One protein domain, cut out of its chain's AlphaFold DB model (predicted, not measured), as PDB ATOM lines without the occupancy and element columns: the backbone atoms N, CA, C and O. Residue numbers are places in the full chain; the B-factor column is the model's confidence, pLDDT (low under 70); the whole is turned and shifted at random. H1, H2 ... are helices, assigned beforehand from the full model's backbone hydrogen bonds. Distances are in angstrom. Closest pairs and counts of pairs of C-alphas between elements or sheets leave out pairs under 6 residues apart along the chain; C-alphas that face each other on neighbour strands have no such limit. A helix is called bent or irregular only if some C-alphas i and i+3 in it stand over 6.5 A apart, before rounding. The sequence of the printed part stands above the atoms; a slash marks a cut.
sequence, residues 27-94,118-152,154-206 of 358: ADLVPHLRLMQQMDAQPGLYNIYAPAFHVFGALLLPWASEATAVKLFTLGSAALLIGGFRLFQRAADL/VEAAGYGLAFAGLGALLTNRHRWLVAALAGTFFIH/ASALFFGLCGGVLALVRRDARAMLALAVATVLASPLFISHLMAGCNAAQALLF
ATOM      1  N   ALA A  27     -20.149  47.098   7.444       52.44
ATOM      2  CA  ALA A  27     -20.861  48.043   8.302       52.44
ATOM      3  C   ALA A  27     -22.394  47.849   8.298       52.44
ATOM      4  O   ALA A  27     -23.056  48.263   9.238       52.44
ATOM      5  N   ASP A  28     -22.961  47.179   7.289       53.31
ATOM      6  CA  ASP A  28     -24.357  46.729   7.266       53.31
ATOM      7  C   ASP A  28     -24.673  45.656   8.324       53.31
ATOM      8  O   ASP A  28     -25.808  45.575   8.777       53.31
ATOM      9  N   LEU A  29     -23.685  44.863   8.754       56.12
ATOM     10  CA  LEU A  29     -23.829  43.820   9.779       56.12
ATOM     11  C   LEU A  29     -23.762  44.362  11.208       56.12
ATOM     12  O   LEU A  29     -24.339  43.753  12.105       56.12
ATOM     13  N   VAL A  30     -23.074  45.488  11.422       58.78
ATOM     14  CA  VAL A  30     -22.891  46.108  12.748       58.78
ATOM     15  C   VAL A  30     -24.242  46.384  13.431       58.78
ATOM     16  O   VAL A  30     -24.452  45.909  14.546       58.78
ATOM     17  N   PRO A  31     -25.230  47.024  12.774       55.00
ATOM     18  CA  PRO A  31     -26.539  47.233  13.383       55.00
ATOM     19  C   PRO A  31     -27.282  45.928  13.726       55.00
ATOM     20  O   PRO A  31     -27.982  45.869  14.734       55.00
ATOM     21  N   HIS A  32     -27.107  44.859  12.937       59.62
ATOM     22  CA  HIS A  32     -27.713  43.555  13.230       59.62
ATOM     23  C   HIS A  32     -27.070  42.881  14.447       59.62
ATOM     24  O   HIS A  32     -27.788  42.366  15.304       59.62
ATOM     25  N   LEU A  33     -25.738  42.905  14.550       60.38
ATOM     26  CA  LEU A  33     -25.011  42.340  15.691       60.38
ATOM     27  C   LEU A  33     -25.290  43.115  16.982       60.38
ATOM     28  O   LEU A  33     -25.481  42.504  18.032       60.38
ATOM     29  N   ARG A  34     -25.411  44.443  16.906       60.94
ATOM     30  CA  ARG A  34     -25.809  45.267  18.054       60.94
ATOM     31  C   ARG A  34     -27.244  45.031  18.491       60.94
ATOM     32  O   ARG A  34     -27.500  44.930  19.686       60.94
ATOM     33  N   LEU A  35     -28.185  44.881  17.559       56.44
ATOM     34  CA  LEU A  35     -29.556  44.538  17.928       56.44
ATOM     35  C   LEU A  35     -29.622  43.193  18.665       56.44
ATOM     36  O   LEU A  35     -30.415  43.041  19.587       56.44
ATOM     37  N   MET A  36     -28.767  42.228  18.313       59.59
ATOM     38  CA  MET A  36     -28.661  40.982  19.078       59.59
ATOM     39  C   MET A  36     -28.176  41.213  20.512       59.59
ATOM     40  O   MET A  36     -28.736  40.625  21.431       59.59
ATOM     41  N   GLN A  37     -27.182  42.083  20.715       62.47
ATOM     42  CA  GLN A  37     -26.731  42.465  22.060       62.47
ATOM     43  C   GLN A  37     -27.854  43.159  22.852       62.47
ATOM     44  O   GLN A  37     -28.053  42.876  24.029       62.47
ATOM     45  N   GLN A  38     -28.642  44.021  22.201       58.59
ATOM     46  CA  GLN A  38     -29.780  44.698  22.834       58.59
ATOM     47  C   GLN A  38     -30.903  43.735  23.240       58.59
ATOM     48  O   GLN A  38     -31.552  43.963  24.257       58.59
ATOM     49  N   MET A  39     -31.139  42.661  22.483       56.00
ATOM     50  CA  MET A  39     -32.128  41.640  22.852       56.00
ATOM     51  C   MET A  39     -31.720  40.828  24.073       56.00
ATOM     52  O   MET A  39     -32.583  40.481  24.876       56.00
ATOM     53  N   ASP A  40     -30.428  40.532  24.215       56.72
ATOM     54  CA  ASP A  40     -29.903  39.871  25.413       56.72
ATOM     55  C   ASP A  40     -30.151  40.743  26.657       56.72
ATOM     56  O   ASP A  40     -30.562  40.257  27.708       56.72
ATOM     57  N   ALA A  41     -30.035  42.065  26.497       53.47
ATOM     58  CA  ALA A  41     -30.353  43.040  27.538       53.47
ATOM     59  C   ALA A  41     -31.866  43.305  27.731       53.47
ATOM     60  O   ALA A  41     -32.272  43.800  28.783       53.47
ATOM     61  N   GLN A  42     -32.716  43.017  26.736       51.22
ATOM     62  CA  GLN A  42     -34.165  43.271  26.756       51.22
ATOM     63  C   GLN A  42     -34.942  42.118  26.086       51.22
ATOM     64  O   GLN A  42     -35.284  42.206  24.903       51.22
ATOM     65  N   PRO A  43     -35.325  41.070  26.840       44.34
ATOM     66  CA  PRO A  43     -35.951  39.861  26.288       44.34
ATOM     67  C   PRO A  43     -37.320  40.061  25.594       44.34
ATOM     68  O   PRO A  43     -37.857  39.123  25.011       44.34
ATOM     69  N   GLY A  44     -37.898  41.270  25.627       37.97
ATOM     70  CA  GLY A  44     -39.122  41.641  24.897       37.97
ATOM     71  C   GLY A  44     -38.897  42.207  23.483       37.97
ATOM     72  O   GLY A  44     -39.861  42.391  22.728       37.97
ATOM     73  N   LEU A  45     -37.647  42.492  23.097       42.03
ATOM     74  CA  LEU A  45     -37.296  42.872  21.729       42.03
ATOM     75  C   LEU A  45     -37.295  41.615  20.854       42.03
ATOM     76  O   LEU A  45     -36.365  40.820  20.876       42.03
ATOM     77  N   TYR A  46     -38.360  41.424  20.076       45.56
ATOM     78  CA  TYR A  46     -38.416  40.368  19.070       45.56
ATOM     79  C   TYR A  46     -37.697  40.835  17.803       45.56
ATOM     80  O   TYR A  46     -38.043  41.878  17.241       45.56
ATOM     81  N   ASN A  47     -36.708  40.068  17.355       47.09
ATOM     82  CA  ASN A  47     -35.928  40.360  16.162       47.09
ATOM     83  C   ASN A  47     -36.284  39.353  15.066       47.09
ATOM     84  O   ASN A  47     -36.102  38.150  15.227       47.09
ATOM     85  N   ILE A  48     -36.830  39.873  13.968       45.81
ATOM     86  CA  ILE A  48     -37.221  39.094  12.787       45.81
ATOM     87  C   ILE A  48     -36.179  39.247  11.657       45.81
ATOM     88  O   ILE A  48     -36.441  38.905  10.506       45.81
ATOM     89  N   TYR A  49     -34.991  39.794  11.943       52.50
ATOM     90  CA  TYR A  49     -33.870  39.765  11.005       52.50
ATOM     91  C   TYR A  49     -33.455  38.323  10.722       52.50
ATOM     92  O   TYR A  49     -33.797  37.396  11.458       52.50
ATOM     93  N   ALA A  50     -32.720  38.146   9.619       57.91
ATOM     94  CA  ALA A  50     -32.365  36.833   9.110       57.91
ATOM     95  C   ALA A  50     -31.773  35.977  10.248       57.91
ATOM     96  O   ALA A  50     -30.738  36.347  10.814       57.91
ATOM     97  N   PRO A  51     -32.410  34.850  10.608       60.19
ATOM     98  CA  PRO A  51     -31.972  34.016  11.725       60.19
ATOM     99  C   PRO A  51     -30.506  33.557  11.626       60.19
ATOM    100  O   PRO A  51     -29.881  33.239  12.638       60.19
ATOM    101  N   ALA A  52     -29.918  33.595  10.425       64.25
ATOM    102  CA  ALA A  52     -28.488  33.412  10.202       64.25
ATOM    103  C   ALA A  52     -27.612  34.326  11.056       64.25
ATOM    104  O   ALA A  52     -26.579  33.876  11.541       64.25
ATOM    105  N   PHE A  53     -28.015  35.578  11.272       61.97
ATOM    106  CA  PHE A  53     -27.239  36.525  12.071       61.97
ATOM    107  C   PHE A  53     -27.292  36.188  13.547       61.97
ATOM    108  O   PHE A  53     -26.252  36.226  14.194       61.97
ATOM    109  N   HIS A  54     -28.451  35.747  14.043       60.94
ATOM    110  CA  HIS A  54     -28.582  35.245  15.409       60.94
ATOM    111  C   HIS A  54     -27.630  34.086  15.679       60.94
ATOM    112  O   HIS A  54     -26.876  34.103  16.650       60.94
ATOM    113  N   VAL A  55     -27.618  33.111  14.773       67.44
ATOM    114  CA  VAL A  55     -26.709  31.970  14.861       67.44
ATOM    115  C   VAL A  55     -25.255  32.432  14.742       67.44
ATOM    116  O   VAL A  55     -24.414  32.026  15.534       67.44
ATOM    117  N   PHE A  56     -24.948  33.315  13.792       67.56
ATOM    118  CA  PHE A  56     -23.584  33.775  13.549       67.56
ATOM    119  C   PHE A  56     -23.013  34.587  14.718       67.56
ATOM    120  O   PHE A  56     -21.901  34.315  15.165       67.56
ATOM    121  N   GLY A  57     -23.773  35.549  15.245       65.12
ATOM    122  CA  GLY A  57     -23.368  36.336  16.403       65.12
ATOM    123  C   GLY A  57     -23.223  35.466  17.651       65.12
ATOM    124  O   GLY A  57     -22.201  35.559  18.321       65.12
ATOM    125  N   ALA A  58     -24.156  34.543  17.912       69.44
ATOM    126  CA  ALA A  58     -24.044  33.613  19.039       69.44
ATOM    127  C   ALA A  58     -22.811  32.698  18.939       69.44
ATOM    128  O   ALA A  58     -22.188  32.385  19.951       69.44
ATOM    129  N   LEU A  59     -22.435  32.281  17.726       74.69
ATOM    130  CA  LEU A  59     -21.284  31.406  17.511       74.69
ATOM    131  C   LEU A  59     -19.939  32.135  17.541       74.69
ATOM    132  O   LEU A  59     -18.943  31.496  17.860       74.69
ATOM    133  N   LEU A  60     -19.876  33.424  17.187       73.12
ATOM    134  CA  LEU A  60     -18.598  34.130  17.001       73.12
ATOM    135  C   LEU A  60     -18.305  35.226  18.011       73.12
ATOM    136  O   LEU A  60     -17.136  35.415  18.336       73.12
ATOM    137  N   LEU A  61     -19.318  35.920  18.528       72.56
ATOM    138  CA  LEU A  61     -19.110  36.958  19.541       72.56
ATOM    139  C   LEU A  61     -18.459  36.437  20.838       72.56
ATOM    140  O   LEU A  61     -17.723  37.210  21.447       72.56
ATOM    141  N   PRO A  62     -18.606  35.155  21.246       80.94
ATOM    142  CA  PRO A  62     -17.835  34.622  22.373       80.94
ATOM    143  C   PRO A  62     -16.322  34.522  22.118       80.94
ATOM    144  O   PRO A  62     -15.549  34.433  23.068       80.94
ATOM    145  N   TRP A  63     -15.886  34.514  20.854       82.19
ATOM    146  CA  TRP A  63     -14.500  34.217  20.465       82.19
ATOM    147  C   TRP A  63     -13.805  35.367  19.728       82.19
ATOM    148  O   TRP A  63     -12.594  35.318  19.518       82.19
ATOM    149  N   ALA A  64     -14.549  36.386  19.298       79.75
ATOM    150  CA  ALA A  64     -14.047  37.486  18.488       79.75
ATOM    151  C   ALA A  64     -14.771  38.795  18.822       79.75
ATOM    152  O   ALA A  64     -15.966  38.802  19.109       79.75
ATOM    153  N   SER A  65     -14.065  39.927  18.717       77.50
ATOM    154  CA  SER A  65     -14.718  41.239  18.785       77.50
ATOM    155  C   SER A  65     -15.728  41.400  17.647       77.50
ATOM    156  O   SER A  65     -15.555  40.814  16.577       77.50
ATOM    157  N   GLU A  66     -16.744  42.242  17.835       71.62
ATOM    158  CA  GLU A  66     -17.762  42.530  16.815       71.62
ATOM    159  C   GLU A  66     -17.129  42.908  15.464       71.62
ATOM    160  O   GLU A  66     -17.436  42.313  14.431       71.62
ATOM    161  N   ALA A  67     -16.142  43.809  15.481       71.62
ATOM    162  CA  ALA A  67     -15.402  44.213  14.288       71.62
ATOM    163  C   ALA A  67     -14.706  43.030  13.589       71.62
ATOM    164  O   ALA A  67     -14.652  42.966  12.360       71.62
ATOM    165  N   THR A  68     -14.187  42.074  14.358       76.69
ATOM    166  CA  THR A  68     -13.536  40.873  13.820       76.69
ATOM    167  C   THR A  68     -14.567  39.892  13.264       76.69
ATOM    168  O   THR A  68     -14.381  39.379  12.162       76.69
ATOM    169  N   ALA A  69     -15.680  39.678  13.969       76.00
ATOM    170  CA  ALA A  69     -16.774  38.815  13.530       76.00
ATOM    171  C   ALA A  69     -17.372  39.294  12.195       76.00
ATOM    172  O   ALA A  69     -17.566  38.493  11.281       76.00
ATOM    173  N   VAL A  70     -17.566  40.605  12.033       74.06
ATOM    174  CA  VAL A  70     -18.039  41.224  10.783       74.06
ATOM    175  C   VAL A  70     -17.063  40.990   9.619       74.06
ATOM    176  O   VAL A  70     -17.475  40.624   8.510       74.06
ATOM    177  N   LYS A  71     -15.754  41.149   9.859       77.19
ATOM    178  CA  LYS A  71     -14.713  40.897   8.846       77.19
ATOM    179  C   LYS A  71     -14.636  39.414   8.465       77.19
ATOM    180  O   LYS A  71     -14.503  39.093   7.285       77.19
ATOM    181  N   LEU A  72     -14.777  38.508   9.432       80.00
ATOM    182  CA  LEU A  72     -14.813  37.065   9.183       80.00
ATOM    183  C   LEU A  72     -16.073  36.644   8.416       80.00
ATOM    184  O   LEU A  72     -15.954  35.882   7.456       80.00
ATOM    185  N   PHE A  73     -17.251  37.181   8.765       78.81
ATOM    186  CA  PHE A  73     -18.493  36.941   8.016       78.81
ATOM    187  C   PHE A  73     -18.313  37.333   6.562       78.81
ATOM    188  O   PHE A  73     -18.575  36.553   5.656       78.81
ATOM    189  N   THR A  74     -17.819  38.552   6.356       76.81
ATOM    190  CA  THR A  74     -17.555  39.104   5.036       76.81
ATOM    191  C   THR A  74     -16.702  38.149   4.204       76.81
ATOM    192  O   THR A  74     -17.058  37.825   3.070       76.81
ATOM    193  N   LEU A  75     -15.569  37.713   4.762       81.69
ATOM    194  CA  LEU A  75     -14.638  36.839   4.063       81.69
ATOM    195  C   LEU A  75     -15.286  35.485   3.744       81.69
ATOM    196  O   LEU A  75     -15.143  34.985   2.627       81.69
ATOM    197  N   GLY A  76     -16.048  34.933   4.691       83.81
ATOM    198  CA  GLY A  76     -16.829  33.713   4.503       83.81
ATOM    199  C   GLY A  76     -17.877  33.843   3.397       83.81
ATOM    200  O   GLY A  76     -17.971  32.969   2.540       83.81
ATOM    201  N   SER A  77     -18.611  34.954   3.348       82.12
ATOM    202  CA  SER A  77     -19.618  35.241   2.320       82.12
ATOM    203  C   SER A  77     -19.001  35.382   0.930       82.12
ATOM    204  O   SER A  77     -19.544  34.850  -0.038       82.12
ATOM    205  N   ALA A  78     -17.837  36.030   0.816       82.62
ATOM    206  CA  ALA A  78     -17.092  36.104  -0.440       82.62
ATOM    207  C   ALA A  78     -16.619  34.712  -0.896       82.62
ATOM    208  O   ALA A  78     -16.791  34.344  -2.060       82.62
ATOM    209  N   ALA A  79     -16.083  33.904   0.024       88.06
ATOM    210  CA  ALA A  79     -15.689  32.529  -0.268       88.06
ATOM    211  C   ALA A  79     -16.889  31.664  -0.688       88.06
ATOM    212  O   ALA A  79     -16.788  30.901  -1.651       88.06
ATOM    213  N   LEU A  80     -18.037  31.822  -0.022       88.31
ATOM    214  CA  LEU A  80     -19.279  31.128  -0.349       88.31
ATOM    215  C   LEU A  80     -19.814  31.536  -1.724       88.31
ATOM    216  O   LEU A  80     -20.254  30.673  -2.477       88.31
ATOM    217  N   LEU A  81     -19.729  32.816  -2.090       87.62
ATOM    218  CA  LEU A  81     -20.109  33.300  -3.417       87.62
ATOM    219  C   LEU A  81     -19.247  32.667  -4.518       87.62
ATOM    220  O   LEU A  81     -19.774  32.109  -5.484       87.62
ATOM    221  N   ILE A  82     -17.921  32.698  -4.350       89.88
ATOM    222  CA  ILE A  82     -16.962  32.121  -5.305       89.88
ATOM    223  C   ILE A  82     -17.142  30.598  -5.401       89.88
ATOM    224  O   ILE A  82     -17.190  30.036  -6.500       89.88
ATOM    225  N   GLY A  83     -17.265  29.920  -4.257       92.31
ATOM    226  CA  GLY A  83     -17.467  28.474  -4.176       92.31
ATOM    227  C   GLY A  83     -18.811  28.033  -4.756       92.31
ATOM    228  O   GLY A  83     -18.863  27.092  -5.548       92.31
ATOM    229  N   GLY A  84     -19.888  28.748  -4.431       92.88
ATOM    230  CA  GLY A  84     -21.228  28.510  -4.959       92.88
ATOM    231  C   GLY A  84     -21.279  28.647  -6.476       92.88
ATOM    232  O   GLY A  84     -21.779  27.754  -7.162       92.88
ATOM    233  N   PHE A  85     -20.665  29.700  -7.027       92.88
ATOM    234  CA  PHE A  85     -20.549  29.849  -8.476       92.88
ATOM    235  C   PHE A  85     -19.698  28.750  -9.113       92.88
ATOM    236  O   PHE A  85     -20.037  28.270 -10.190       92.88
ATOM    237  N   ARG A  86     -18.620  28.292  -8.464       95.44
ATOM    238  CA  ARG A  86     -17.828  27.155  -8.962       95.44
ATOM    239  C   ARG A  86     -18.656  25.872  -9.052       95.44
ATOM    240  O   ARG A  86     -18.498  25.124 -10.015       95.44
ATOM    241  N   LEU A  87     -19.525  25.608  -8.075       95.00
ATOM    242  CA  LEU A  87     -20.441  24.464  -8.121       95.00
ATOM    243  C   LEU A  87     -21.427  24.593  -9.287       95.00
ATOM    244  O   LEU A  87     -21.578  23.651 -10.063       95.00
ATOM    245  N   PHE A  88     -22.034  25.771  -9.447       94.94
ATOM    246  CA  PHE A  88     -22.917  26.072 -10.572       94.94
ATOM    247  C   PHE A  88     -22.219  25.912 -11.925       94.94
ATOM    248  O   PHE A  88     -22.710  25.196 -12.788       94.94
ATOM    249  N   GLN A  89     -21.057  26.539 -12.104       95.38
ATOM    250  CA  GLN A  89     -20.301  26.520 -13.353       95.38
ATOM    251  C   GLN A  89     -19.945  25.086 -13.766       95.38
ATOM    252  O   GLN A  89     -20.075  24.763 -14.944       95.38
ATOM    253  N   ARG A  90     -19.547  24.220 -12.821       96.06
ATOM    254  CA  ARG A  90     -19.302  22.794 -13.095       96.06
ATOM    255  C   ARG A  90     -20.574  22.058 -13.504       96.06
ATOM    256  O   ARG A  90     -20.546  21.274 -14.439       96.06
ATOM    257  N   ALA A  91     -21.677  22.309 -12.805       95.00
ATOM    258  CA  ALA A  91     -22.967  21.697 -13.109       95.00
ATOM    259  C   ALA A  91     -23.542  22.149 -14.464       95.00
ATOM    260  O   ALA A  91     -24.246  21.389 -15.119       95.00
ATOM    261  N   ALA A  92     -23.233  23.379 -14.872       93.38
ATOM    262  CA  ALA A  92     -23.627  23.985 -16.139       93.38
ATOM    263  C   ALA A  92     -22.690  23.641 -17.312       93.38
ATOM    264  O   ALA A  92     -22.928  24.115 -18.423       93.38
ATOM    265  N   ASP A  93     -21.621  22.878 -17.054       94.88
ATOM    266  CA  ASP A  93     -20.555  22.550 -18.013       94.88
ATOM    267  C   ASP A  93     -19.945  23.785 -18.704       94.88
ATOM    268  O   ASP A  93     -19.537  23.773 -19.862       94.88
ATOM    269  N   LEU A  94     -19.907  24.912 -17.990       95.38
ATOM    270  CA  LEU A  94     -19.290  26.137 -18.488       95.38
ATOM    271  C   LEU A  94     -17.755  26.021 -18.420       95.38
ATOM    272  O   LEU A  94     -17.231  25.254 -17.614       95.38
ATOM    273  N   VAL A 118     -24.595  40.017   3.442       62.91
ATOM    274  CA  VAL A 118     -25.737  39.117   3.477       62.91
ATOM    275  C   VAL A 118     -26.129  38.617   2.078       62.91
ATOM    276  O   VAL A 118     -26.365  37.426   1.879       62.91
ATOM    277  N   GLU A 119     -26.123  39.500   1.082       69.38
ATOM    278  CA  GLU A 119     -26.458  39.197  -0.310       69.38
ATOM    279  C   GLU A 119     -25.419  38.296  -0.963       69.38
ATOM    280  O   GLU A 119     -25.784  37.363  -1.665       69.38
ATOM    281  N   ALA A 120     -24.124  38.517  -0.713       75.00
ATOM    282  CA  ALA A 120     -23.071  37.668  -1.270       75.00
ATOM    283  C   ALA A 120     -23.205  36.216  -0.778       75.00
ATOM    284  O   ALA A 120     -23.114  35.282  -1.578       75.00
ATOM    285  N   ALA A 121     -23.500  36.023   0.512       79.12
ATOM    286  CA  ALA A 121     -23.807  34.701   1.053       79.12
ATOM    287  C   ALA A 121     -25.087  34.111   0.435       79.12
ATOM    288  O   ALA A 121     -25.086  32.955   0.003       79.12
ATOM    289  N   GLY A 122     -26.153  34.912   0.333       81.38
ATOM    290  CA  GLY A 122     -27.407  34.514  -0.304       81.38
ATOM    291  C   GLY A 122     -27.229  34.100  -1.769       81.38
ATOM    292  O   GLY A 122     -27.688  33.037  -2.176       81.38
ATOM    293  N   TYR A 123     -26.504  34.880  -2.569       82.75
ATOM    294  CA  TYR A 123     -26.203  34.556  -3.962       82.75
ATOM    295  C   TYR A 123     -25.268  33.351  -4.089       82.75
ATOM    296  O   TYR A 123     -25.453  32.540  -4.992       82.75
ATOM    297  N   GLY A 124     -24.313  33.171  -3.172       88.06
ATOM    298  CA  GLY A 124     -23.493  31.961  -3.114       88.06
ATOM    299  C   GLY A 124     -24.333  30.696  -2.930       88.06
ATOM    300  O   GLY A 124     -24.176  29.736  -3.688       88.06
ATOM    301  N   LEU A 125     -25.289  30.720  -1.994       90.06
ATOM    302  CA  LEU A 125     -26.258  29.634  -1.827       90.06
ATOM    303  C   LEU A 125     -27.171  29.475  -3.048       90.06
ATOM    304  O   LEU A 125     -27.418  28.345  -3.466       90.06
ATOM    305  N   ALA A 126     -27.625  30.575  -3.654       89.38
ATOM    306  CA  ALA A 126     -28.433  30.537  -4.869       89.38
ATOM    307  C   ALA A 126     -27.695  29.831  -6.015       89.38
ATOM    308  O   ALA A 126     -28.248  28.927  -6.638       89.38
ATOM    309  N   PHE A 127     -26.424  30.166  -6.265       91.56
ATOM    310  CA  PHE A 127     -25.620  29.482  -7.279       91.56
ATOM    311  C   PHE A 127     -25.401  28.007  -6.935       91.56
ATOM    312  O   PHE A 127     -25.608  27.147  -7.792       91.56
ATOM    313  N   ALA A 128     -25.059  27.683  -5.685       92.75
ATOM    314  CA  ALA A 128     -24.921  26.291  -5.259       92.75
ATOM    315  C   ALA A 128     -26.220  25.494  -5.493       92.75
ATOM    316  O   ALA A 128     -26.186  24.375  -6.007       92.75
ATOM    317  N   GLY A 129     -27.369  26.097  -5.188       92.62
ATOM    318  CA  GLY A 129     -28.685  25.519  -5.410       92.62
ATOM    319  C   GLY A 129     -29.060  25.383  -6.890       92.62
ATOM    320  O   GLY A 129     -29.600  24.350  -7.283       92.62
ATOM    321  N   LEU A 130     -28.720  26.356  -7.741       92.19
ATOM    322  CA  LEU A 130     -28.866  26.238  -9.199       92.19
ATOM    323  C   LEU A 130     -27.991  25.102  -9.751       92.19
ATOM    324  O   LEU A 130     -28.438  24.336 -10.602       92.19
ATOM    325  N   GLY A 131     -26.774  24.933  -9.227       93.00
ATOM    326  CA  GLY A 131     -25.919  23.791  -9.555       93.00
ATOM    327  C   GLY A 131     -26.521  22.455  -9.105       93.00
ATOM    328  O   GLY A 131     -26.481  21.465  -9.840       93.00
ATOM    329  N   ALA A 132     -27.145  22.421  -7.925       92.81
ATOM    330  CA  ALA A 132     -27.884  21.255  -7.452       92.81
ATOM    331  C   ALA A 132     -29.086  20.929  -8.354       92.81
ATOM    332  O   ALA A 132     -29.329  19.759  -8.641       92.81
ATOM    333  N   LEU A 133     -29.805  21.942  -8.846       91.62
ATOM    334  CA  LEU A 133     -30.893  21.767  -9.812       91.62
ATOM    335  C   LEU A 133     -30.375  21.146 -11.115       91.62
ATOM    336  O   LEU A 133     -30.897  20.125 -11.553       91.62
ATOM    337  N   LEU A 134     -29.303  21.699 -11.691       91.81
ATOM    338  CA  LEU A 134     -28.698  21.194 -12.930       91.81
ATOM    339  C   LEU A 134     -28.198  19.745 -12.811       91.81
ATOM    340  O   LEU A 134     -28.260  18.983 -13.773       91.81
ATOM    341  N   THR A 135     -27.760  19.343 -11.617       92.94
ATOM    342  CA  THR A 135     -27.302  17.975 -11.316       92.94
ATOM    343  C   THR A 135     -28.400  17.057 -10.764       92.94
ATOM    344  O   THR A 135     -28.099  15.951 -10.315       92.94
ATOM    345  N   ASN A 136     -29.673  17.480 -10.796       90.25
ATOM    346  CA  ASN A 136     -30.837  16.736 -10.289       90.25
ATOM    347  C   ASN A 136     -30.717  16.328  -8.803       90.25
ATOM    348  O   ASN A 136     -31.211  15.289  -8.361       90.25
ATOM    349  N   ARG A 137     -30.029  17.141  -8.002       90.00
ATOM    350  CA  ARG A 137     -29.798  16.948  -6.569       90.00
ATOM    351  C   ARG A 137     -30.842  17.718  -5.750       90.00
ATOM    352  O   ARG A 137     -30.509  18.600  -4.964       90.00
ATOM    353  N   HIS A 138     -32.120  17.363  -5.895       87.50
ATOM    354  CA  HIS A 138     -33.251  18.152  -5.368       87.50
ATOM    355  C   HIS A 138     -33.256  18.363  -3.841       87.50
ATOM    356  O   HIS A 138     -33.755  19.377  -3.369       87.50
ATOM    357  N   ARG A 139     -32.651  17.468  -3.048       86.19
ATOM    358  CA  ARG A 139     -32.494  17.685  -1.591       86.19
ATOM    359  C   ARG A 139     -31.614  18.901  -1.281       86.19
ATOM    360  O   ARG A 139     -31.924  19.681  -0.388       86.19
ATOM    361  N   TRP A 140     -30.543  19.073  -2.051       88.06
ATOM    362  CA  TRP A 140     -29.627  20.203  -1.920       88.06
ATOM    363  C   TRP A 140     -30.245  21.497  -2.449       88.06
ATOM    364  O   TRP A 140     -29.978  22.558  -1.899       88.06
ATOM    365  N   LEU A 141     -31.126  21.405  -3.449       87.62
ATOM    366  CA  LEU A 141     -31.949  22.520  -3.927       87.62
ATOM    367  C   LEU A 141     -32.868  23.061  -2.817       87.62
ATOM    368  O   LEU A 141     -32.880  24.267  -2.579       87.62
ATOM    369  N   VAL A 142     -33.577  22.179  -2.098       85.38
ATOM    370  CA  VAL A 142     -34.421  22.569  -0.952       85.38
ATOM    371  C   VAL A 142     -33.584  23.223   0.145       85.38
ATOM    372  O   VAL A 142     -33.928  24.307   0.608       85.38
ATOM    373  N   ALA A 143     -32.467  22.595   0.528       87.25
ATOM    374  CA  ALA A 143     -31.580  23.122   1.562       87.25
ATOM    375  C   ALA A 143     -30.993  24.491   1.181       87.25
ATOM    376  O   ALA A 143     -30.955  25.394   2.012       87.25
ATOM    377  N   ALA A 144     -30.582  24.668  -0.078       88.31
ATOM    378  CA  ALA A 144     -30.068  25.937  -0.577       88.31
ATOM    379  C   ALA A 144     -31.144  27.028  -0.565       88.31
ATOM    380  O   ALA A 144     -30.868  28.127  -0.098       88.31
ATOM    381  N   LEU A 145     -32.371  26.732  -1.014       83.06
ATOM    382  CA  LEU A 145     -33.450  27.723  -1.054       83.06
ATOM    383  C   LEU A 145     -33.905  28.107   0.362       83.06
ATOM    384  O   LEU A 145     -34.005  29.293   0.675       83.06
ATOM    385  N   ALA A 146     -34.076  27.131   1.255       80.88
ATOM    386  CA  ALA A 146     -34.338  27.397   2.669       80.88
ATOM    387  C   ALA A 146     -33.207  28.225   3.308       80.88
ATOM    388  O   ALA A 146     -33.469  29.220   3.980       80.88
ATOM    389  N   GLY A 147     -31.947  27.879   3.026       80.88
ATOM    390  CA  GLY A 147     -30.781  28.641   3.467       80.88
ATOM    391  C   GLY A 147     -30.769  30.075   2.930       80.88
ATOM    392  O   GLY A 147     -30.453  31.001   3.672       80.88
ATOM    393  N   THR A 148     -31.183  30.299   1.678       79.06
ATOM    394  CA  THR A 148     -31.323  31.663   1.152       79.06
ATOM    395  C   THR A 148     -32.417  32.448   1.863       79.06
ATOM    396  O   THR A 148     -32.181  33.608   2.162       79.06
ATOM    397  N   PHE A 149     -33.561  31.850   2.216       73.62
ATOM    398  CA  PHE A 149     -34.574  32.534   3.037       73.62
ATOM    399  C   PHE A 149     -34.054  32.868   4.441       73.62
ATOM    400  O   PHE A 149     -34.397  33.904   5.001       73.62
ATOM    401  N   PHE A 150     -33.192  32.011   4.989       72.12
ATOM    402  CA  PHE A 150     -32.591  32.178   6.311       72.12
ATOM    403  C   PHE A 150     -31.512  33.272   6.367       72.12
ATOM    404  O   PHE A 150     -31.284  33.841   7.433       72.12
ATOM    405  N   ILE A 151     -30.842  33.548   5.241       70.56
ATOM    406  CA  ILE A 151     -29.755  34.535   5.125       70.56
ATOM    407  C   ILE A 151     -30.238  35.825   4.459       70.56
ATOM    408  O   ILE A 151     -30.040  36.907   5.000       70.56
ATOM    409  N   HIS A 152     -30.838  35.730   3.271       72.31
ATOM    410  CA  HIS A 152     -31.224  36.877   2.458       72.31
ATOM    411  C   HIS A 152     -32.437  36.592   1.559       72.31
ATOM    412  O   HIS A 152     -32.320  36.021   0.471       72.31
ATOM    413  N   ALA A 154     -34.234  38.406  -0.547       67.38
ATOM    414  CA  ALA A 154     -34.197  38.825  -1.951       67.38
ATOM    415  C   ALA A 154     -33.333  37.880  -2.812       67.38
ATOM    416  O   ALA A 154     -33.689  37.605  -3.958       67.38
ATOM    417  N   SER A 155     -32.265  37.289  -2.256       73.19
ATOM    418  CA  SER A 155     -31.529  36.203  -2.926       73.19
ATOM    419  C   SER A 155     -32.385  34.946  -3.040       73.19
ATOM    420  O   SER A 155     -32.255  34.237  -4.031       73.19
ATOM    421  N   ALA A 156     -33.268  34.674  -2.074       75.81
ATOM    422  CA  ALA A 156     -34.205  33.554  -2.138       75.81
ATOM    423  C   ALA A 156     -35.255  33.742  -3.239       75.81
ATOM    424  O   ALA A 156     -35.511  32.814  -4.000       75.81
ATOM    425  N   LEU A 157     -35.811  34.950  -3.384       73.50
ATOM    426  CA  LEU A 157     -36.716  35.301  -4.485       73.50
ATOM    427  C   LEU A 157     -36.004  35.203  -5.835       73.50
ATOM    428  O   LEU A 157     -36.507  34.559  -6.757       73.50
ATOM    429  N   PHE A 158     -34.803  35.781  -5.927       76.19
ATOM    430  CA  PHE A 158     -33.947  35.664  -7.102       76.19
ATOM    431  C   PHE A 158     -33.694  34.196  -7.462       76.19
ATOM    432  O   PHE A 158     -33.858  33.798  -8.615       76.19
ATOM    433  N   PHE A 159     -33.341  33.375  -6.471       84.50
ATOM    434  CA  PHE A 159     -33.077  31.960  -6.664       84.50
ATOM    435  C   PHE A 159     -34.335  31.185  -7.058       84.50
ATOM    436  O   PHE A 159     -34.290  30.416  -8.012       84.50
ATOM    437  N   GLY A 160     -35.461  31.403  -6.381       84.06
ATOM    438  CA  GLY A 160     -36.735  30.759  -6.684       84.06
ATOM    439  C   GLY A 160     -37.201  31.054  -8.106       84.06
ATOM    440  O   GLY A 160     -37.614  30.142  -8.817       84.06
ATOM    441  N   LEU A 161     -37.048  32.297  -8.564       83.38
ATOM    442  CA  LEU A 161     -37.361  32.681  -9.936       83.38
ATOM    443  C   LEU A 161     -36.378  32.069 -10.946       83.38
ATOM    444  O   LEU A 161     -36.805  31.450 -11.919       83.38
ATOM    445  N   CYS A 162     -35.070  32.189 -10.714       87.00
ATOM    446  CA  CYS A 162     -34.048  31.628 -11.601       87.00
ATOM    447  C   CYS A 162     -34.146  30.100 -11.703       87.00
ATOM    448  O   CYS A 162     -34.133  29.539 -12.798       87.00
ATOM    449  N   GLY A 163     -34.278  29.427 -10.561       88.12
ATOM    450  CA  GLY A 163     -34.497  27.990 -10.467       88.12
ATOM    451  C   GLY A 163     -35.833  27.590 -11.081       88.12
ATOM    452  O   GLY A 163     -35.898  26.589 -11.784       88.12
ATOM    453  N   GLY A 164     -36.865  28.416 -10.895       88.19
ATOM    454  CA  GLY A 164     -38.176  28.306 -11.525       88.19
ATOM    455  C   GLY A 164     -38.090  28.239 -13.046       88.19
ATOM    456  O   GLY A 164     -38.476  27.252 -13.669       88.19
ATOM    457  N   VAL A 165     -37.506  29.274 -13.648       88.94
ATOM    458  CA  VAL A 165     -37.280  29.346 -15.095       88.94
ATOM    459  C   VAL A 165     -36.447  28.161 -15.572       88.94
ATOM    460  O   VAL A 165     -36.808  27.515 -16.550       88.94
ATOM    461  N   LEU A 166     -35.352  27.845 -14.881       89.12
ATOM    462  CA  LEU A 166     -34.449  26.781 -15.305       89.12
ATOM    463  C   LEU A 166     -35.123  25.402 -15.271       89.12
ATOM    464  O   LEU A 166     -34.997  24.632 -16.221       89.12
ATOM    465  N   ALA A 167     -35.885  25.095 -14.223       90.00
ATOM    466  CA  ALA A 167     -36.638  23.849 -14.154       90.00
ATOM    467  C   ALA A 167     -37.816  23.811 -15.142       90.00
ATOM    468  O   ALA A 167     -38.094  22.740 -15.677       90.00
ATOM    469  N   LEU A 168     -38.444  24.946 -15.474       90.19
ATOM    470  CA  LEU A 168     -39.431  25.020 -16.561       90.19
ATOM    471  C   LEU A 168     -38.799  24.732 -17.927       90.19
ATOM    472  O   LEU A 168     -39.318  23.905 -18.677       90.19
ATOM    473  N   VAL A 169     -37.658  25.358 -18.235       89.88
ATOM    474  CA  VAL A 169     -36.901  25.118 -19.477       89.88
ATOM    475  C   VAL A 169     -36.525  23.639 -19.600       89.88
ATOM    476  O   VAL A 169     -36.672  23.053 -20.672       89.88
ATOM    477  N   ARG A 170     -36.120  23.020 -18.488       90.25
ATOM    478  CA  ARG A 170     -35.753  21.600 -18.404       90.25
ATOM    479  C   ARG A 170     -36.943  20.646 -18.285       90.25
ATOM    480  O   ARG A 170     -36.745  19.434 -18.317       90.25
ATOM    481  N   ARG A 171     -38.167  21.168 -18.136       89.31
ATOM    482  CA  ARG A 171     -39.397  20.403 -17.852       89.31
ATOM    483  C   ARG A 171     -39.269  19.475 -16.631       89.31
ATOM    484  O   ARG A 171     -39.833  18.383 -16.609       89.31
ATOM    485  N   ASP A 172     -38.540  19.908 -15.602       90.00
ATOM    486  CA  ASP A 172     -38.314  19.133 -14.379       90.00
ATOM    487  C   ASP A 172     -39.381  19.444 -13.315       90.00
ATOM    488  O   ASP A 172     -39.238  20.339 -12.475       90.00
ATOM    489  N   ALA A 173     -40.461  18.660 -13.327       88.56
ATOM    490  CA  ALA A 173     -41.537  18.762 -12.341       88.56
ATOM    491  C   ALA A 173     -41.072  18.466 -10.900       88.56
ATOM    492  O   ALA A 173     -41.652  18.991  -9.949       88.56
ATOM    493  N   ARG A 174     -40.017  17.658 -10.711       87.44
ATOM    494  CA  ARG A 174     -39.477  17.362  -9.374       87.44
ATOM    495  C   ARG A 174     -38.720  18.561  -8.819       87.44
ATOM    496  O   ARG A 174     -38.851  18.853  -7.634       87.44
ATOM    497  N   ALA A 175     -37.990  19.286  -9.663       87.25
ATOM    498  CA  ALA A 175     -37.382  20.554  -9.278       87.25
ATOM    499  C   ALA A 175     -38.433  21.633  -8.985       87.25
ATOM    500  O   ALA A 175     -38.288  22.345  -7.995       87.25
ATOM    501  N   MET A 176     -39.518  21.705  -9.768       88.75
ATOM    502  CA  MET A 176     -40.660  22.581  -9.460       88.75
ATOM    503  C   MET A 176     -41.272  22.268  -8.098       88.75
ATOM    504  O   MET A 176     -41.450  23.173  -7.285       88.75
ATOM    505  N   LEU A 177     -41.530  20.990  -7.816       86.50
ATOM    506  CA  LEU A 177     -42.046  20.568  -6.518       86.50
ATOM    507  C   LEU A 177     -41.064  20.892  -5.385       86.50
ATOM    508  O   LEU A 177     -41.478  21.395  -4.349       86.50
ATOM    509  N   ALA A 178     -39.766  20.648  -5.577       85.56
ATOM    510  CA  ALA A 178     -38.740  20.956  -4.582       85.56
ATOM    511  C   ALA A 178     -38.672  22.460  -4.261       85.56
ATOM    512  O   ALA A 178     -38.613  22.835  -3.090       85.56
ATOM    513  N   LEU A 179     -38.731  23.317  -5.283       84.94
ATOM    514  CA  LEU A 179     -38.797  24.769  -5.111       84.94
ATOM    515  C   LEU A 179     -40.080  25.182  -4.377       84.94
ATOM    516  O   LEU A 179     -40.015  25.975  -3.442       84.94
ATOM    517  N   ALA A 180     -41.229  24.601  -4.736       83.62
ATOM    518  CA  ALA A 180     -42.499  24.869  -4.064       83.62
ATOM    519  C   ALA A 180     -42.470  24.458  -2.581       83.62
ATOM    520  O   ALA A 180     -42.854  25.247  -1.721       83.62
ATOM    521  N   VAL A 181     -41.961  23.262  -2.266       81.31
ATOM    522  CA  VAL A 181     -41.806  22.778  -0.884       81.31
ATOM    523  C   VAL A 181     -40.918  23.716  -0.076       81.31
ATOM    524  O   VAL A 181     -41.279  24.080   1.038       81.31
ATOM    525  N   ALA A 182     -39.783  24.147  -0.623       77.75
ATOM    526  CA  ALA A 182     -38.897  25.076   0.068       77.75
ATOM    527  C   ALA A 182     -39.565  26.437   0.336       77.75
ATOM    528  O   ALA A 182     -39.424  26.974   1.432       77.75
ATOM    529  N   THR A 183     -40.348  26.960  -0.612       74.38
ATOM    530  CA  THR A 183     -41.154  28.175  -0.408       74.38
ATOM    531  C   THR A 183     -42.192  27.985   0.701       74.38
ATOM    532  O   THR A 183     -42.349  28.859   1.552       74.38
ATOM    533  N   VAL A 184     -42.861  26.827   0.757       77.06
ATOM    534  CA  VAL A 184     -43.799  26.495   1.845       77.06
ATOM    535  C   VAL A 184     -43.071  26.403   3.187       77.06
ATOM    536  O   VAL A 184     -43.544  26.965   4.168       77.06
ATOM    537  N   LEU A 185     -41.900  25.769   3.246       72.00
ATOM    538  CA  LEU A 185     -41.097  25.691   4.473       72.00
ATOM    539  C   LEU A 185     -40.591  27.061   4.947       72.00
ATOM    540  O   LEU A 185     -40.368  27.236   6.139       72.00
ATOM    541  N   ALA A 186     -40.440  28.030   4.043       68.12
ATOM    542  CA  ALA A 186     -40.087  29.408   4.375       68.12
ATOM    543  C   ALA A 186     -41.299  30.282   4.763       68.12
ATOM    544  O   ALA A 186     -41.124  31.354   5.342       68.12
ATOM    545  N   SER A 187     -42.530  29.824   4.504       69.44
ATOM    546  CA  SER A 187     -43.759  30.558   4.835       69.44
ATOM    547  C   SER A 187     -43.953  30.905   6.323       69.44
ATOM    548  O   SER A 187     -44.529  31.962   6.576       69.44
ATOM    549  N   PRO A 188     -43.443  30.150   7.325       72.31
ATOM    550  CA  PRO A 188     -43.537  30.557   8.726       72.31
ATOM    551  C   PRO A 188     -42.856  31.899   9.024       72.31
ATOM    552  O   PRO A 188     -43.352  32.650   9.862       72.31
ATOM    553  N   LEU A 189     -41.765  32.241   8.323       66.94
ATOM    554  CA  LEU A 189     -41.115  33.553   8.457       66.94
ATOM    555  C   LEU A 189     -42.040  34.661   7.948       66.94
ATOM    556  O   LEU A 189     -42.273  35.649   8.641       66.94
ATOM    557  N   PHE A 190     -42.636  34.454   6.774       68.62
ATOM    558  CA  PHE A 190     -43.616  35.375   6.204       68.62
ATOM    559  C   PHE A 190     -44.839  35.556   7.123       68.62
ATOM    560  O   PHE A 190     -45.235  36.685   7.408       68.62
ATOM    561  N   ILE A 191     -45.387  34.462   7.662       70.81
ATOM    562  CA  ILE A 191     -46.505  34.483   8.617       70.81
ATOM    563  C   ILE A 191     -46.118  35.229   9.897       70.81
ATOM    564  O   ILE A 191     -46.907  36.029  10.391       70.81
ATOM    565  N   SER A 192     -44.898  35.030  10.404       68.00
ATOM    566  CA  SER A 192     -44.408  35.728  11.599       68.00
ATOM    567  C   SER A 192     -44.380  37.248  11.403       68.00
ATOM    568  O   SER A 192     -44.762  37.983  12.312       68.00
ATOM    569  N   HIS A 193     -44.014  37.733  10.211       66.00
ATOM    570  CA  HIS A 193     -44.101  39.163   9.886       66.00
ATOM    571  C   HIS A 193     -45.549  39.663   9.829       66.00
ATOM    572  O   HIS A 193     -45.846  40.727  10.367       66.00
ATOM    573  N   LEU A 194     -46.468  38.900   9.230       69.81
ATOM    574  CA  LEU A 194     -47.886  39.274   9.214       69.81
ATOM    575  C   LEU A 194     -48.465  39.348  10.637       69.81
ATOM    576  O   LEU A 194     -49.153  40.307  10.977       69.81
ATOM    577  N   MET A 195     -48.136  38.376  11.495       70.31
ATOM    578  CA  MET A 195     -48.547  38.362  12.904       70.31
ATOM    579  C   MET A 195     -47.940  39.514  13.714       70.31
ATOM    580  O   MET A 195     -48.544  39.962  14.683       70.31
ATOM    581  N   ALA A 196     -46.775  40.022  13.305       64.56
ATOM    582  CA  ALA A 196     -46.150  41.205  13.892       64.56
ATOM    583  C   ALA A 196     -46.796  42.535  13.441       64.56
ATOM    584  O   ALA A 196     -46.330  43.597  13.853       64.56
ATOM    585  N   GLY A 197     -47.865  42.490  12.635       67.88
ATOM    586  CA  GLY A 197     -48.617  43.661  12.173       67.88
ATOM    587  C   GLY A 197     -48.185  44.197  10.807       67.88
ATOM    588  O   GLY A 197     -48.638  45.268  10.403       67.88
ATOM    589  N   CYS A 198     -47.321  43.480  10.085       63.69
ATOM    590  CA  CYS A 198     -46.817  43.936   8.796       63.69
ATOM    591  C   CYS A 198     -47.814  43.616   7.678       63.69
ATOM    592  O   CYS A 198     -48.438  42.556   7.661       63.69
ATOM    593  N   ASN A 199     -47.954  44.514   6.702       66.50
ATOM    594  CA  ASN A 199     -48.734  44.221   5.503       66.50
ATOM    595  C   ASN A 199     -47.967  43.271   4.558       66.50
ATOM    596  O   ASN A 199     -46.760  43.073   4.693       66.50
ATOM    597  N   ALA A 200     -48.655  42.687   3.571       63.19
ATOM    598  CA  ALA A 200     -48.045  41.716   2.658       63.19
ATOM    599  C   ALA A 200     -46.834  42.279   1.892       63.19
ATOM    600  O   ALA A 200     -45.856  41.564   1.689       63.19
ATOM    601  N   ALA A 201     -46.863  43.561   1.513       58.81
ATOM    602  CA  ALA A 201     -45.727  44.209   0.865       58.81
ATOM    603  C   ALA A 201     -44.533  44.321   1.827       58.81
ATOM    604  O   ALA A 201     -43.427  43.968   1.446       58.81
ATOM    605  N   GLN A 202     -44.746  44.723   3.080       58.69
ATOM    606  CA  GLN A 202     -43.715  44.805   4.123       58.69
ATOM    607  C   GLN A 202     -43.138  43.433   4.498       58.69
ATOM    608  O   GLN A 202     -41.940  43.308   4.721       58.69
ATOM    609  N   ALA A 203     -43.973  42.394   4.530       61.47
ATOM    610  CA  ALA A 203     -43.552  41.031   4.847       61.47
ATOM    611  C   ALA A 203     -42.807  40.337   3.683       61.47
ATOM    612  O   ALA A 203     -42.000  39.442   3.924       61.47
ATOM    613  N   LEU A 204     -43.057  40.742   2.427       54.59
ATOM    614  CA  LEU A 204     -42.323  40.271   1.238       54.59
ATOM    615  C   LEU A 204     -41.058  41.093   0.951       54.59
ATOM    616  O   LEU A 204     -40.068  40.560   0.444       54.59
ATOM    617  N   LEU A 205     -41.093  42.397   1.233       50.50
ATOM    618  CA  LEU A 205     -40.040  43.349   0.897       50.50
ATOM    619  C   LEU A 205     -39.164  43.627   2.115       50.50
ATOM    620  O   LEU A 205     -39.448  44.504   2.927       50.50
ATOM    621  N   PHE A 206     -38.003  42.981   2.163       49.31
ATOM    622  CA  PHE A 206     -36.904  43.386   3.044       49.31
ATOM    623  C   PHE A 206     -36.178  44.638   2.520       49.31
ATOM    624  O   PHE A 206     -34.962  44.623   2.337       49.31
TER     625      PHE A 206
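What this domain is: This is residues 27 to 94, 118 to 152 and 154 to 206 of the 358 residues of an uncharacterized protein of Deltaproteobacteria bacterium (UniProt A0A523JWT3). Four helices or arms, H4, H5, H6 and H7a, stand side by side as an up-and-down bundle, and the long helix H3 runs along its side next to H4. At the end of the bundle where H5 ends, H1 and H2 make a small crossed pair that meets the starts of H3 and the end of H5, while H7b turns away from H7a and, with H8, makes a small separate corner. The 156 printed residues hold eight named helices, H1 to H8 in chain order, and no named strand; the class is all helix. The whole is compact, with a radius of gyration of the C-alphas of 16.7 A, and spans 51 by 35 by 21 A.

How they stand to each other: H1, residues 30 to 41, touches H2, residues 51 to 60, with its residues 32 to 36 alone; their lines are about perpendicular at 80 degrees, and the closest C-alphas, those of Leu 33 and Gly 57, are 6.3 A apart. With residues 30 to 33 alone H1 also touches H3, residues 66 to 91, at a steep tilt of 59 degrees, opposite ways, the closest C-alphas being Val 30 and Val 70 at 7.2 A. H2 and H3 are close but not clearly touching, with C-alphas 60 and 69 at 6.1 A. H3 touches H4, residues 118 to 134, at a shallow tilt of 21 degrees, the same way, and the C-alphas of Leu 81 and Gly 124 come within 3.7 A. H4 and H5, residues 138 to 151, form a helical hairpin at a shallow tilt of 11 degrees, opposite ways, closest at the C-alphas of Gly 129 and Leu 141, 4.7 A. H5 is the hub, touching four other helices; it touches H2 only at their ends, with the C-alphas of Ala 52 and Ile 151 at 5.4 A. H6, residues 154 to 169, touches H5 at a shallow tilt of 24 degrees, opposite ways, with the C-alphas of Thr 148 and Ala 156 at 4.8 A. H6 also touches H4 at 16 degrees, a shallow tilt, the same way, with the C-alphas of Gly 122 and Ser 155 at 5.2 A. H7, residues 173 to 195, was assigned as one helix by its hydrogen bonds but is bent, with C-alphas 185 and 188 6.9 A apart; its arms H7a, residues 173 to 185, and H7b, residues 188 to 195, stand at a steep tilt of 42 degrees. H6 and H7a form a helical hairpin, closest at the C-alphas of Ala 167 and Ala 175, 5.9 A. H7a touches H5 at a shallow tilt of 32 degrees, only just short of steep, the same way, with the C-alphas of Val 142 and Ala 182 at 5.2 A. H4, H5, H6 and H7a are a bundle, up and down, each running against the one before it. H8, residues 200 to 204, touches H7b, the C-alphas of His 193 and Ala 203 being 5.4 A apart. In H1 to H6, H7a, H7b and H8 every O i to N i+4 pair is within hydrogen-bond range.

Where its parts are: H1 begins at C-alpha 30, (-22.891, 46.108, 12.748). H3 is the longest helix, 36.8 A from its first C-alpha at (-17.762, 42.530, 16.815). H4 measures 24.5 A, H6 22.4 A and H5 19.8 A. H8 ends at C-alpha 204, (-42.323, 40.271, 1.238).

The domain as a whole: The C-alphas farthest apart, Ala 41 and Arg 171, are 51.5 A apart. Residues 95 to 117 are not printed, with 26.3 A between C-alphas 94 and 118, and residue 153 is not printed, with 5.7 A between C-alphas 152 and 154. Of the links that are printed whole, that from H1 to H2 is short and those from H2 to H3, H4 to H5, H6 to H7 and H7 to H8 are tight. The mean pLDDT of the printed part is 75.8; 53 residues are under 70, among them residues 27 to 58 and 196 to 206.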